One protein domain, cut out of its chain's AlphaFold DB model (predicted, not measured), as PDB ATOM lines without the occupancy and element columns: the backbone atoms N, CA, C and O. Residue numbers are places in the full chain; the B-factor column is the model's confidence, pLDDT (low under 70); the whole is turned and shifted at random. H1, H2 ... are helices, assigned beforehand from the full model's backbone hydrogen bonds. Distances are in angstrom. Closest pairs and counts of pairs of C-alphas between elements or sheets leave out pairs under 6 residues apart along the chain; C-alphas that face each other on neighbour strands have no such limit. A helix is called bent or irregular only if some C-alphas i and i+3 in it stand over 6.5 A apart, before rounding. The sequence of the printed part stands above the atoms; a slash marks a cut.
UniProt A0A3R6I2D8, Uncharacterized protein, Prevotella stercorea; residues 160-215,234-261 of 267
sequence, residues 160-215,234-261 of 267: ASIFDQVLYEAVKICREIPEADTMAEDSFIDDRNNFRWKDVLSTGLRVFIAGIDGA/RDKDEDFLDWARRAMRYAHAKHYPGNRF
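AT A GLANCE: This is residues 160 to 215 and 234 to 261 of the 267 residues of an uncharacterized protein of Prevotella stercorea (UniProt A0A3R6I2D8). Two long helices, H4 and H5, cross as an X at one end of an only just flat arrangement, and at the other end H1 and short H2 meet in a corner; little H3 sits between these two groups. The printed part has 84 residues with five named helices, H1 to H5 in that order, and no named strand: all helix. It is only just loose, close to compact, with a radius of gyration of the C-alphas of 14.4 A, and only just flat, spanning 45 by 35 by 20 A.

HOW THE PARTS SIT: Start with the longest helix, H1, residues 160 to 176, which is irregular: C-alphas 161 and 164 are 7.5 A apart. With residues 173 to 175 alone it touches H2, residues 178 to 184, only at the corner; their closest C-alphas, Cys 174 and Asp 181, are 4.6 A apart. With residues 167 to 171 alone, H1 touches H3, residues 188 to 193, at a steep tilt of 62 degrees; the closest C-alphas, Val 171 and Ile 189, are 6.0 A apart. H3 and H4, residues 197 to 212, only just touch, with 3 pairs of C-alphas within 8 A and only at the corner; the closest are Asp 191 and Trp 197, 4.8 A. Look next at Gly 204 and Met 248, the closest C-alphas, 4.6 A, where H4 touches H5, residues 240 to 255, opposite ways at a steep tilt of 48 degrees. H1 is apart from H4 and H5. Every O i to N i+4 pair is within hydrogen-bond range in H2, H3, H4 and H5, and 11 of 13 are in H1.

IN THESE COORDINATES: Find C-alpha 160 at (320.078, 303.866, 219.939); from there H1 runs 25.5 A. H2 measures 10.0 A and H3 8.6 A. H4 runs 22.3 A, and H5 22.8 A to C-alpha 255 at (309.691, 304.027, 239.866).

THE WHOLE: The farthest C-alphas, Glu 176 and Ala 215, are 45.5 A apart. Residues 216 to 233 are not printed, and C-alphas 215 and 234 are 10.9 A apart across this cut, which lies in the link from H4 to H5. The links printed whole are tight. Residues 214 to 215 and 257 to 261 have pLDDT under 70.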
ATOM      1  N   ALA A 160     321.466 303.473 219.709       89.00
ATOM      2  CA  ALA A 160     320.078 303.866 219.939       89.00
ATOM      3  C   ALA A 160     319.099 303.157 218.987       89.00
ATOM      4  O   ALA A 160     318.029 302.742 219.426       89.00
ATOM      5  N   SER A 161     319.472 302.963 217.716       90.12
ATOM      6  CA  SER A 161     318.600 302.328 216.713       90.12
ATOM      7  C   SER A 161     318.275 300.860 217.001       90.12
ATOM      8  O   SER A 161     317.191 300.404 216.648       90.12
ATOM      9  N   ILE A 162     319.181 300.131 217.664       92.50
ATOM     10  CA  ILE A 162     319.005 298.705 217.980       92.50
ATOM     11  C   ILE A 162     318.620 298.462 219.445       92.50
ATOM     12  O   ILE A 162     318.270 297.345 219.820       92.50
ATOM     13  N   PHE A 163     318.655 299.498 220.290       90.12
ATOM     14  CA  PHE A 163     318.479 299.359 221.736       90.12
ATOM     15  C   PHE A 163     317.154 298.687 222.123       90.12
ATOM     16  O   PHE A 163     317.160 297.771 222.941       90.12
ATOM     17  N   ASP A 164     316.026 299.095 221.525       87.00
ATOM     18  CA  ASP A 164     314.719 298.502 221.857       87.00
ATOM     19  C   ASP A 164     314.631 297.026 221.438       87.00
ATOM     20  O   ASP A 164     314.041 296.220 222.156       87.00
ATOM     21  N   GLN A 165     315.281 296.650 220.329       90.19
ATOM     22  CA  GLN A 165     315.363 295.258 219.887       90.19
ATOM     23  C   GLN A 165     316.201 294.415 220.855       90.19
ATOM     24  O   GLN A 165     315.739 293.366 221.294       90.19
ATOM     25  N   VAL A 166     317.393 294.886 221.240       92.00
ATOM     26  CA  VAL A 166     318.240 294.193 222.228       92.00
ATOM     27  C   VAL A 166     317.501 294.037 223.557       92.00
ATOM     28  O   VAL A 166     317.531 292.970 224.164       92.00
ATOM     29  N   LEU A 167     316.799 295.083 224.004       88.62
ATOM     30  CA  LEU A 167     316.030 295.044 225.246       88.62
ATOM     31  C   LEU A 167     314.853 294.059 225.159       88.62
ATOM     32  O   LEU A 167     314.575 293.342 226.120       88.62
ATOM     33  N   TYR A 168     314.181 293.988 224.009       87.50
ATOM     34  CA  TYR A 168     313.127 293.010 223.743       87.50
ATOM     35  C   TYR A 168     313.655 291.567 223.739       87.50
ATOM     36  O   TYR A 168     313.057 290.688 224.360       87.50
ATOM     37  N   GLU A 169     314.786 291.319 223.079       89.69
ATOM     38  CA  GLU A 169     315.439 290.006 223.052       89.69
ATOM     39  C   GLU A 169     315.903 289.581 224.453       89.69
ATOM     40  O   GLU A 169     315.665 288.442 224.852       89.69
ATOM     41  N   ALA A 170     316.466 290.505 225.240       88.00
ATOM     42  CA  ALA A 170     316.846 290.254 226.630       88.00
ATOM     43  C   ALA A 170     315.640 289.852 227.496       88.00
ATOM     44  O   ALA A 170     315.707 288.870 228.233       88.00
ATOM     45  N   VAL A 171     314.516 290.564 227.359       86.44
ATOM     46  CA  VAL A 171     313.243 290.215 228.010       86.44
ATOM     47  C   VAL A 171     312.764 288.822 227.598       86.44
ATOM     48  O   VAL A 171     312.357 288.034 228.451       86.44
ATOM     49  N   LYS A 172     312.820 288.496 226.301       87.12
ATOM     50  CA  LYS A 172     312.416 287.182 225.792       87.12
ATOM     51  C   LYS A 172     313.244 286.060 226.426       87.12
ATOM     52  O   LYS A 172     312.662 285.090 226.896       87.12
ATOM     53  N   ILE A 173     314.567 286.221 226.482       86.31
ATOM     54  CA  ILE A 173     315.477 285.249 227.104       86.31
ATOM     55  C   ILE A 173     315.168 285.088 228.596       86.31
ATOM     56  O   ILE A 173     315.073 283.961 229.074       86.31
ATOM     57  N   CYS A 174     314.960 286.192 229.327       86.00
ATOM     58  CA  CYS A 174     314.641 286.135 230.758       86.00
ATOM     59  C   CYS A 174     313.365 285.324 231.027       86.00
ATOM     60  O   CYS A 174     313.329 284.538 231.961       86.00
ATOM     61  N   ARG A 175     312.347 285.422 230.164       81.00
ATOM     62  CA  ARG A 175     311.100 284.646 230.312       81.00
ATOM     63  C   ARG A 175     311.263 283.144 230.090       81.00
ATOM     64  O   ARG A 175     310.451 282.373 230.590       81.00
ATOM     65  N   GLU A 176     312.261 282.731 229.316       86.75
ATOM     66  CA  GLU A 176     312.532 281.316 229.045       86.75
ATOM     67  C   GLU A 176     313.378 280.666 230.159       86.75
ATOM     68  O   GLU A 176     313.418 279.440 230.253       86.75
ATOM     69  N   ILE A 177     314.019 281.469 231.022       88.38
ATOM     70  CA  ILE A 177     314.956 281.014 232.061       88.38
ATOM     71  C   ILE A 177     314.568 281.629 233.423       88.38
ATOM     72  O   ILE A 177     314.893 282.791 233.678       88.38
ATOM     73  N   PRO A 178     313.930 280.868 234.337       82.56
ATOM     74  CA  PRO A 178     313.457 281.377 235.633       82.56
ATOM     75  C   PRO A 178     314.537 282.050 236.495       82.56
ATOM     76  O   PRO A 178     314.283 283.052 237.170       82.56
ATOM     77  N   GLU A 179     315.765 281.530 236.463       85.75
ATOM     78  CA  GLU A 179     316.904 282.110 237.171       85.75
ATOM     79  C   GLU A 179     317.289 283.480 236.594       85.75
ATOM     80  O   GLU A 179     317.602 284.399 237.350       85.75
ATOM     81  N   ALA A 180     317.230 283.644 235.269       81.81
ATOM     82  CA  ALA A 180     317.537 284.909 234.607       81.81
ATOM     83  C   ALA A 180     316.454 285.967 234.866       81.81
ATOM     84  O   ALA A 180     316.791 287.133 235.059       81.81
ATOM     85  N   ASP A 181     315.182 285.565 234.933       80.25
ATOM     86  CA  ASP A 181     314.072 286.448 235.318       80.25
ATOM     87  C   ASP A 181     314.263 287.006 236.736       80.25
ATOM     88  O   ASP A 181     314.212 288.216 236.948       80.25
ATOM     89  N   THR A 182     314.623 286.135 237.683       83.38
ATOM     90  CA  THR A 182     314.916 286.534 239.071       83.38
ATOM     91  C   THR A 182     316.127 287.477 239.143       83.38
ATOM     92  O   THR A 182     316.146 288.427 239.920       83.38
ATOM     93  N   MET A 183     317.157 287.250 238.318       84.25
ATOM     94  CA  MET A 183     318.334 288.129 238.249       84.25
ATOM     95  C   MET A 183     318.052 289.483 237.591       84.25
ATOM     96  O   MET A 183     318.798 290.437 237.823       84.25
ATOM     97  N   ALA A 184     317.021 289.569 236.751       84.38
ATOM     98  CA  ALA A 184     316.638 290.796 236.071       84.38
ATOM     99  C   ALA A 184     315.845 291.752 236.973       84.38
ATOM    100  O   ALA A 184     315.695 292.913 236.587       84.38
ATOM    101  N   GLU A 185     315.373 291.311 238.146       82.94
ATOM    102  CA  GLU A 185     314.675 292.157 239.121       82.94
ATOM    103  C   GLU A 185     315.440 293.462 239.408       82.94
ATOM    104  O   GLU A 185     316.660 293.458 239.580       82.94
ATOM    105  N   ASP A 186     314.718 294.589 239.508       83.56
ATOM    106  CA  ASP A 186     315.313 295.913 239.807       83.56
ATOM    107  C   ASP A 186     316.340 296.356 238.737       83.56
ATOM    108  O   ASP A 186     317.367 296.972 239.030       83.56
ATOM    109  N   SER A 187     316.067 296.018 237.469       88.00
ATOM    110  CA  SER A 187     316.841 296.452 236.300       88.00
ATOM    111  C   SER A 187     315.953 297.063 235.207       88.00
ATOM    112  O   SER A 187     314.727 296.962 235.231       88.00
ATOM    113  N   PHE A 188     316.567 297.653 234.177       87.88
ATOM    114  CA  PHE A 188     315.830 298.148 233.006       87.88
ATOM    115  C   PHE A 188     315.149 297.032 232.188       87.88
ATOM    116  O   PHE A 188     314.214 297.308 231.434       87.88
ATOM    117  N   ILE A 189     315.588 295.776 232.335       87.75
ATOM    118  CA  ILE A 189     314.911 294.613 231.740       87.75
ATOM    119  C   ILE A 189     313.570 294.394 232.452       87.75
ATOM    120  O   ILE A 189     312.548 294.199 231.796       87.75
ATOM    121  N   ASP A 190     313.551 294.521 233.778       85.88
ATOM    122  CA  ASP A 190     312.349 294.429 234.610       85.88
ATOM    123  C   ASP A 190     311.377 295.604 234.354       85.88
ATOM    124  O   ASP A 190     310.167 295.402 234.192       85.88
ATOM    125  N   ASP A 191     311.899 296.822 234.144       86.25
ATOM    126  CA  ASP A 191     311.096 297.966 233.673       86.25
ATOM    127  C   ASP A 191     310.373 297.663 232.351       86.25
ATOM    128  O   ASP A 191     309.206 298.033 232.169       86.25
ATOM    129  N   ARG A 192     311.053 296.995 231.411       83.12
ATOM    130  CA  ARG A 192     310.468 296.597 230.124       83.12
ATOM    131  C   ARG A 192     309.460 295.463 230.288       83.12
ATOM    132  O   ARG A 192     308.376 295.559 229.712       83.12
ATOM    133  N   ASN A 193     309.791 294.442 231.078       79.69
ATOM    134  CA  ASN A 193     308.930 293.291 231.372       79.69
ATOM    135  C   ASN A 193     307.578 293.711 231.949       79.69
ATOM    136  O   ASN A 193     306.542 293.187 231.545       79.69
ATOM    137  N   ASN A 194     307.596 294.702 232.837       80.44
ATOM    138  CA  ASN A 194     306.419 295.201 233.536       80.44
ATOM    139  C   ASN A 194     305.764 296.418 232.861       80.44
ATOM    140  O   ASN A 194     305.031 297.156 233.513       80.44
ATOM    141  N   PHE A 195     306.033 296.654 231.568       77.25
ATOM    142  CA  PHE A 195     305.469 297.756 230.769       77.25
ATOM    143  C   PHE A 195     305.709 299.177 231.327       77.25
ATOM    144  O   PHE A 195     305.073 300.130 230.880       77.25
ATOM    145  N   ARG A 196     306.670 299.348 232.245       83.06
ATOM    146  CA  ARG A 196     307.019 300.624 232.903       83.06
ATOM    147  C   ARG A 196     308.130 301.399 232.200       83.06
ATOM    148  O   ARG A 196     308.336 302.575 232.488       83.06
ATOM    149  N   TRP A 197     308.814 300.774 231.242       85.81
ATOM    150  CA  TRP A 197     309.902 301.384 230.468       85.81
ATOM    151  C   TRP A 197     309.566 302.785 229.938       85.81
ATOM    152  O   TRP A 197     310.389 303.695 230.021       85.81
ATOM    153  N   LYS A 198     308.341 302.991 229.438       86.81
ATOM    154  CA  LYS A 198     307.903 304.286 228.899       86.81
ATOM    155  C   LYS A 198     307.879 305.387 229.967       86.81
ATOM    156  O   LYS A 198     308.281 306.515 229.682       86.81
ATOM    157  N   ASP A 199     307.451 305.064 231.185       88.38
ATOM    158  CA  ASP A 199     307.361 306.017 232.296       88.38
ATOM    159  C   ASP A 199     308.742 306.343 232.869       88.38
ATOM    160  O   ASP A 199     309.051 307.510 233.145       88.38
ATOM    161  N   VAL A 200     309.608 305.329 232.964       90.06
ATOM    162  CA  VAL A 200     311.020 305.488 233.337       90.06
ATOM    163  C   VAL A 200     311.744 306.369 232.319       90.06
ATOM    164  O   VAL A 200     312.376 307.351 232.705       90.06
ATOM    165  N   LEU A 201     311.589 306.100 231.021       90.50
ATOM    166  CA  LEU A 201     312.197 306.898 229.956       90.50
ATOM    167  C   LEU A 201     311.681 308.343 229.949       90.50
ATOM    168  O   LEU A 201     312.476 309.275 229.862       90.50
ATOM    169  N   SER A 202     310.367 308.547 230.091       88.88
ATOM    170  CA  SER A 202     309.754 309.883 230.168       88.88
ATOM    171  C   SER A 202     310.289 310.693 231.355       88.88
ATOM    172  O   SER A 202     310.619 311.877 231.232       88.88
ATOM    173  N   THR A 203     310.449 310.038 232.507       89.69
ATOM    174  CA  THR A 203     311.024 310.651 233.711       89.69
ATOM    175  C   THR A 203     312.505 310.971 233.510       89.69
ATOM    176  O   THR A 203     312.940 312.076 233.833       89.69
ATOM    177  N   GLY A 204     313.270 310.046 232.927       90.69
ATOM    178  CA  GLY A 204     314.684 310.236 232.608       90.69
ATOM    179  C   GLY A 204     314.908 311.388 231.631       90.69
ATOM    180  O   GLY A 204     315.765 312.230 231.882       90.69
ATOM    181  N   LEU A 205     314.087 311.493 230.582       89.69
ATOM    182  CA  LEU A 205     314.123 312.591 229.615       89.69
ATOM    183  C   LEU A 205     313.875 313.945 230.286       89.69
ATOM    184  O   LEU A 205     314.630 314.891 230.069       89.69
ATOM    185  N   ARG A 206     312.851 314.031 231.144       88.12
ATOM    186  CA  ARG A 206     312.554 315.255 231.900       88.12
ATOM    187  C   ARG A 206     313.731 315.666 232.781       88.12
ATOM    188  O   ARG A 206     314.067 316.844 232.839       88.12
ATOM    189  N   VAL A 207     314.357 314.697 233.450       88.81
ATOM    190  CA  VAL A 207     315.518 314.950 234.309       88.81
ATOM    191  C   VAL A 207     316.714 315.407 233.495       88.81
ATOM    192  O   VAL A 207     317.343 316.402 233.840       88.81
ATOM    193  N   PHE A 208     316.982 314.729 232.385       89.06
ATOM    194  CA  PHE A 208     318.083 315.050 231.497       89.06
ATOM    195  C   PHE A 208     317.986 316.481 230.956       89.06
ATOM    196  O   PHE A 208     318.951 317.232 231.094       89.06
ATOM    197  N   ILE A 209     316.817 316.876 230.430       85.44
ATOM    198  CA  ILE A 209     316.555 318.233 229.918       85.44
ATOM    199  C   ILE A 209     316.718 319.273 231.032       85.44
ATOM    200  O   ILE A 209     317.426 320.259 230.844       85.44
ATOM    201  N   ALA A 210     316.159 319.028 232.222       83.19
ATOM    202  CA  ALA A 210     316.301 319.944 233.355       83.19
ATOM    203  C   ALA A 210     317.771 320.163 233.773       83.19
ATOM    204  O   ALA A 210     318.136 321.260 234.196       83.19
ATOM    205  N   GLY A 211     318.620 319.139 233.628       82.00
ATOM    206  CA  GLY A 211     320.062 319.245 233.863       82.00
ATOM    207  C   GLY A 211     320.838 319.966 232.754       82.00
ATOM    208  O   GLY A 211     321.925 320.474 233.024       82.00
ATOM    209  N   ILE A 212     320.306 320.036 231.529       78.94
ATOM    210  CA  ILE A 212     320.887 320.817 230.421       78.94
ATOM    211  C   ILE A 212     320.527 322.296 230.560       78.94
ATOM    212  O   ILE A 212     321.398 323.153 230.427       78.94
ATOM    213  N   ASP A 213     319.260 322.578 230.857       70.06
ATOM    214  CA  ASP A 213     318.703 323.934 230.859       70.06
ATOM    215  C   ASP A 213     319.023 324.740 232.123       70.06
ATOM    216  O   ASP A 213     318.544 325.863 232.252       70.06
ATOM    217  N   GLY A 214     319.802 324.192 233.066       58.00
ATOM    218  CA  GLY A 214     320.321 324.924 234.224       58.00
ATOM    219  C   GLY A 214     319.291 325.861 234.867       58.00
ATOM    220  O   GLY A 214     319.491 327.068 234.890       58.00
ATOM    221  N   ALA A 215     318.172 325.319 235.354       50.69
ATOM    222  CA  ALA A 215     317.145 326.064 236.089       50.69
ATOM    223  C   ALA A 215     316.525 327.307 235.389       50.69
ATOM    224  O   ALA A 215     316.192 328.272 236.075       50.69
ATOM    225  N   ARG A 234     323.288 318.188 236.852       83.56
ATOM    226  CA  ARG A 234     324.408 317.935 235.938       83.56
ATOM    227  C   ARG A 234     325.594 318.811 236.336       83.56
ATOM    228  O   ARG A 234     325.427 320.020 236.496       83.56
ATOM    229  N   ASP A 235     326.787 318.228 236.411       83.81
ATOM    230  CA  ASP A 235     328.005 319.016 236.603       83.81
ATOM    231  C   ASP A 235     328.412 319.688 235.285       83.81
ATOM    232  O   ASP A 235     328.208 319.147 234.196       83.81
ATOM    233  N   LYS A 236     328.990 320.892 235.353       78.75
ATOM    234  CA  LYS A 236     329.316 321.678 234.146       78.75
ATOM    235  C   LYS A 236     330.239 320.916 233.192       78.75
ATOM    236  O   LYS A 236     329.983 320.923 231.985       78.75
ATOM    237  N   ASP A 237     331.207 320.203 233.760       82.75
ATOM    238  CA  ASP A 237     332.261 319.477 233.049       82.75
ATOM    239  C   ASP A 237     331.923 317.996 232.787       82.75
ATOM    240  O   ASP A 237     332.752 317.254 232.266       82.75
ATOM    241  N   GLU A 238     330.716 317.536 233.136       81.69
ATOM    242  CA  GLU A 238     330.323 316.136 232.949       81.69
ATOM    243  C   GLU A 238     329.958 315.822 231.493       81.69
ATOM    244  O   GLU A 238     329.213 316.552 230.837       81.69
ATOM    245  N   ASP A 239     330.406 314.677 230.988       85.62
ATOM    246  CA  ASP A 239     330.012 314.183 229.673       85.62
ATOM    247  C   ASP A 239     328.486 313.954 229.561       85.62
ATOM    248  O   ASP A 239     327.849 313.406 230.463       85.62
ATOM    249  N   PHE A 240     327.873 314.339 228.434       84.69
ATOM    250  CA  PHE A 240     326.420 314.211 228.247       84.69
ATOM    251  C   PHE A 240     325.913 312.764 228.326       84.69
ATOM    252  O   PHE A 240     324.784 312.551 228.768       84.69
ATOM    253  N   LEU A 241     326.712 311.763 227.935       86.62
ATOM    254  CA  LEU A 241     326.305 310.362 228.060       86.62
ATOM    255  C   LEU A 241     326.332 309.893 229.513       86.62
ATOM    256  O   LEU A 241     325.458 309.125 229.915       86.62
ATOM    257  N   ASP A 242     327.311 310.337 230.299       89.00
ATOM    258  CA  ASP A 242     327.370 310.029 231.730       89.00
ATOM    259  C   ASP A 242     326.206 310.691 232.471       89.00
ATOM    260  O   ASP A 242     325.507 310.024 233.245       89.00
ATOM    261  N   TRP A 243     325.888 311.938 232.107       91.12
ATOM    262  CA  TRP A 243     324.698 312.618 232.601       91.12
ATOM    263  C   TRP A 243     323.405 311.864 232.246       91.12
ATOM    264  O   TRP A 243     322.579 311.589 233.120       91.12
ATOM    265  N   ALA A 244     323.244 311.448 230.984       90.31
ATOM    266  CA  ALA A 244     322.088 310.669 230.534       90.31
ATOM    267  C   ALA A 244     321.931 309.358 231.322       90.31
ATOM    268  O   ALA A 244     320.821 309.002 231.732       90.31
ATOM    269  N   ARG A 245     323.039 308.658 231.609       89.69
ATOM    270  CA  ARG A 245     323.023 307.442 232.438       89.69
ATOM    271  C   ARG A 245     322.555 307.731 233.862       89.69
ATOM    272  O   ARG A 245     321.749 306.963 234.392       89.69
ATOM    273  N   ARG A 246     323.023 308.814 234.495       91.12
ATOM    274  CA  ARG A 246     322.572 309.197 235.847       91.12
ATOM    275  C   ARG A 246     321.091 309.561 235.870       91.12
ATOM    276  O   ARG A 246     320.377 309.079 236.749       91.12
ATOM    277  N   ALA A 247     320.622 310.329 234.886       90.44
ATOM    278  CA  ALA A 247     319.213 310.690 234.749       90.44
ATOM    279  C   ALA A 247     318.311 309.446 234.628       90.44
ATOM    280  O   ALA A 247     317.316 309.331 235.347       90.44
ATOM    281  N   MET A 248     318.699 308.466 233.803       91.94
ATOM    282  CA  MET A 248     317.967 307.201 233.656       91.94
ATOM    283  C   MET A 248     317.987 306.348 234.929       91.94
ATOM    284  O   MET A 248     316.958 305.799 235.314       91.94
ATOM    285  N   ARG A 249     319.127 306.257 235.630       89.75
ATOM    286  CA  ARG A 249     319.217 305.527 236.910       89.75
ATOM    287  C   ARG A 249     318.359 306.158 238.003       89.75
ATOM    288  O   ARG A 249     317.754 305.441 238.797       89.75
ATOM    289  N   TYR A 250     318.304 307.486 238.051       90.06
ATOM    290  CA  TYR A 250     317.419 308.200 238.966       90.06
ATOM    291  C   TYR A 250     315.947 307.928 238.642       90.06
ATOM    292  O   TYR A 250     315.170 307.620 239.546       90.06
ATOM    293  N   ALA A 251     315.573 307.990 237.361       89.88
ATOM    294  CA  ALA A 251     314.219 307.690 236.917       89.88
ATOM    295  C   ALA A 251     313.799 306.264 237.293       89.88
ATOM    296  O   ALA A 251     312.760 306.087 237.923       89.88
ATOM    297  N   HIS A 252     314.642 305.273 236.999       88.50
ATOM    298  CA  HIS A 252     314.426 303.882 237.396       88.50
ATOM    299  C   HIS A 252     314.195 303.758 238.910       88.50
ATOM    300  O   HIS A 252     313.167 303.250 239.352       88.50
ATOM    301  N   ALA A 253     315.079 304.349 239.720       86.00
ATOM    302  CA  ALA A 253     314.972 304.316 241.177       86.00
ATOM    303  C   ALA A 253     313.689 304.967 241.728       86.00
ATOM    304  O   ALA A 253     313.156 304.512 242.738       86.00
ATOM    305  N   LYS A 254     313.186 306.030 241.087       83.06
ATOM    306  CA  LYS A 254     311.932 306.690 241.487       83.06
ATOM    307  C   LYS A 254     310.702 305.828 241.223       83.06
ATOM    308  O   LYS A 254     309.756 305.901 242.001       83.06
ATOM    309  N   HIS A 255     310.738 305.008 240.177       76.81
ATOM    310  CA  HIS A 255     309.691 304.027 239.866       76.81
ATOM    311  C   HIS A 255     309.871 302.696 240.631       76.81
ATOM    312  O   HIS A 255     308.982 301.846 240.592       76.81
ATOM    313  N   TYR A 256     310.965 302.563 241.403       70.94
ATOM    314  CA  TYR A 256     311.304 301.459 242.322       70.94
ATOM    315  C   TYR A 256     311.505 301.896 243.801       70.94
ATOM    316  O   TYR A 256     312.519 301.571 244.429       70.94
ATOM    317  N   PRO A 257     310.558 302.603 244.452       58.41
ATOM    318  CA  PRO A 257     310.762 303.065 245.830       58.41
ATOM    319  C   PRO A 257     310.734 301.928 246.876       58.41
ATOM    320  O   PRO A 257     311.322 302.059 247.949       58.41
ATOM    321  N   GLY A 258     310.075 300.800 246.577       51.00
ATOM    322  CA  GLY A 258     309.712 299.769 247.562       51.00
ATOM    323  C   GLY A 258     310.804 298.772 247.980       51.00
ATOM    324  O   GLY A 258     310.694 298.191 249.058       51.00
ATOM    325  N   ASN A 259     311.871 298.577 247.191       51.09
ATOM    326  CA  ASN A 259     312.880 297.536 247.471       51.09
ATOM    327  C   ASN A 259     314.191 298.045 248.097       51.09
ATOM    328  O   ASN A 259     314.947 297.249 248.659       51.09
ATOM    329  N   ARG A 260     314.449 299.363 248.118       50.62
ATOM    330  CA  ARG A 260     315.615 299.915 248.840       50.62
ATOM    331  C   ARG A 260     315.487 299.793 250.362       50.62
ATOM    332  O   ARG A 260     316.491 299.553 251.025       50.62
ATOM    333  N   PHE A 261     314.265 299.853 250.899       36.00
ATOM    334  CA  PHE A 261     313.996 299.670 252.334       36.00
ATOM    335  C   PHE A 261     314.184 298.225 252.827       36.00
ATOM    336  O   PHE A 261     314.444 298.013 254.007       36.00
TER     337      PHE A 261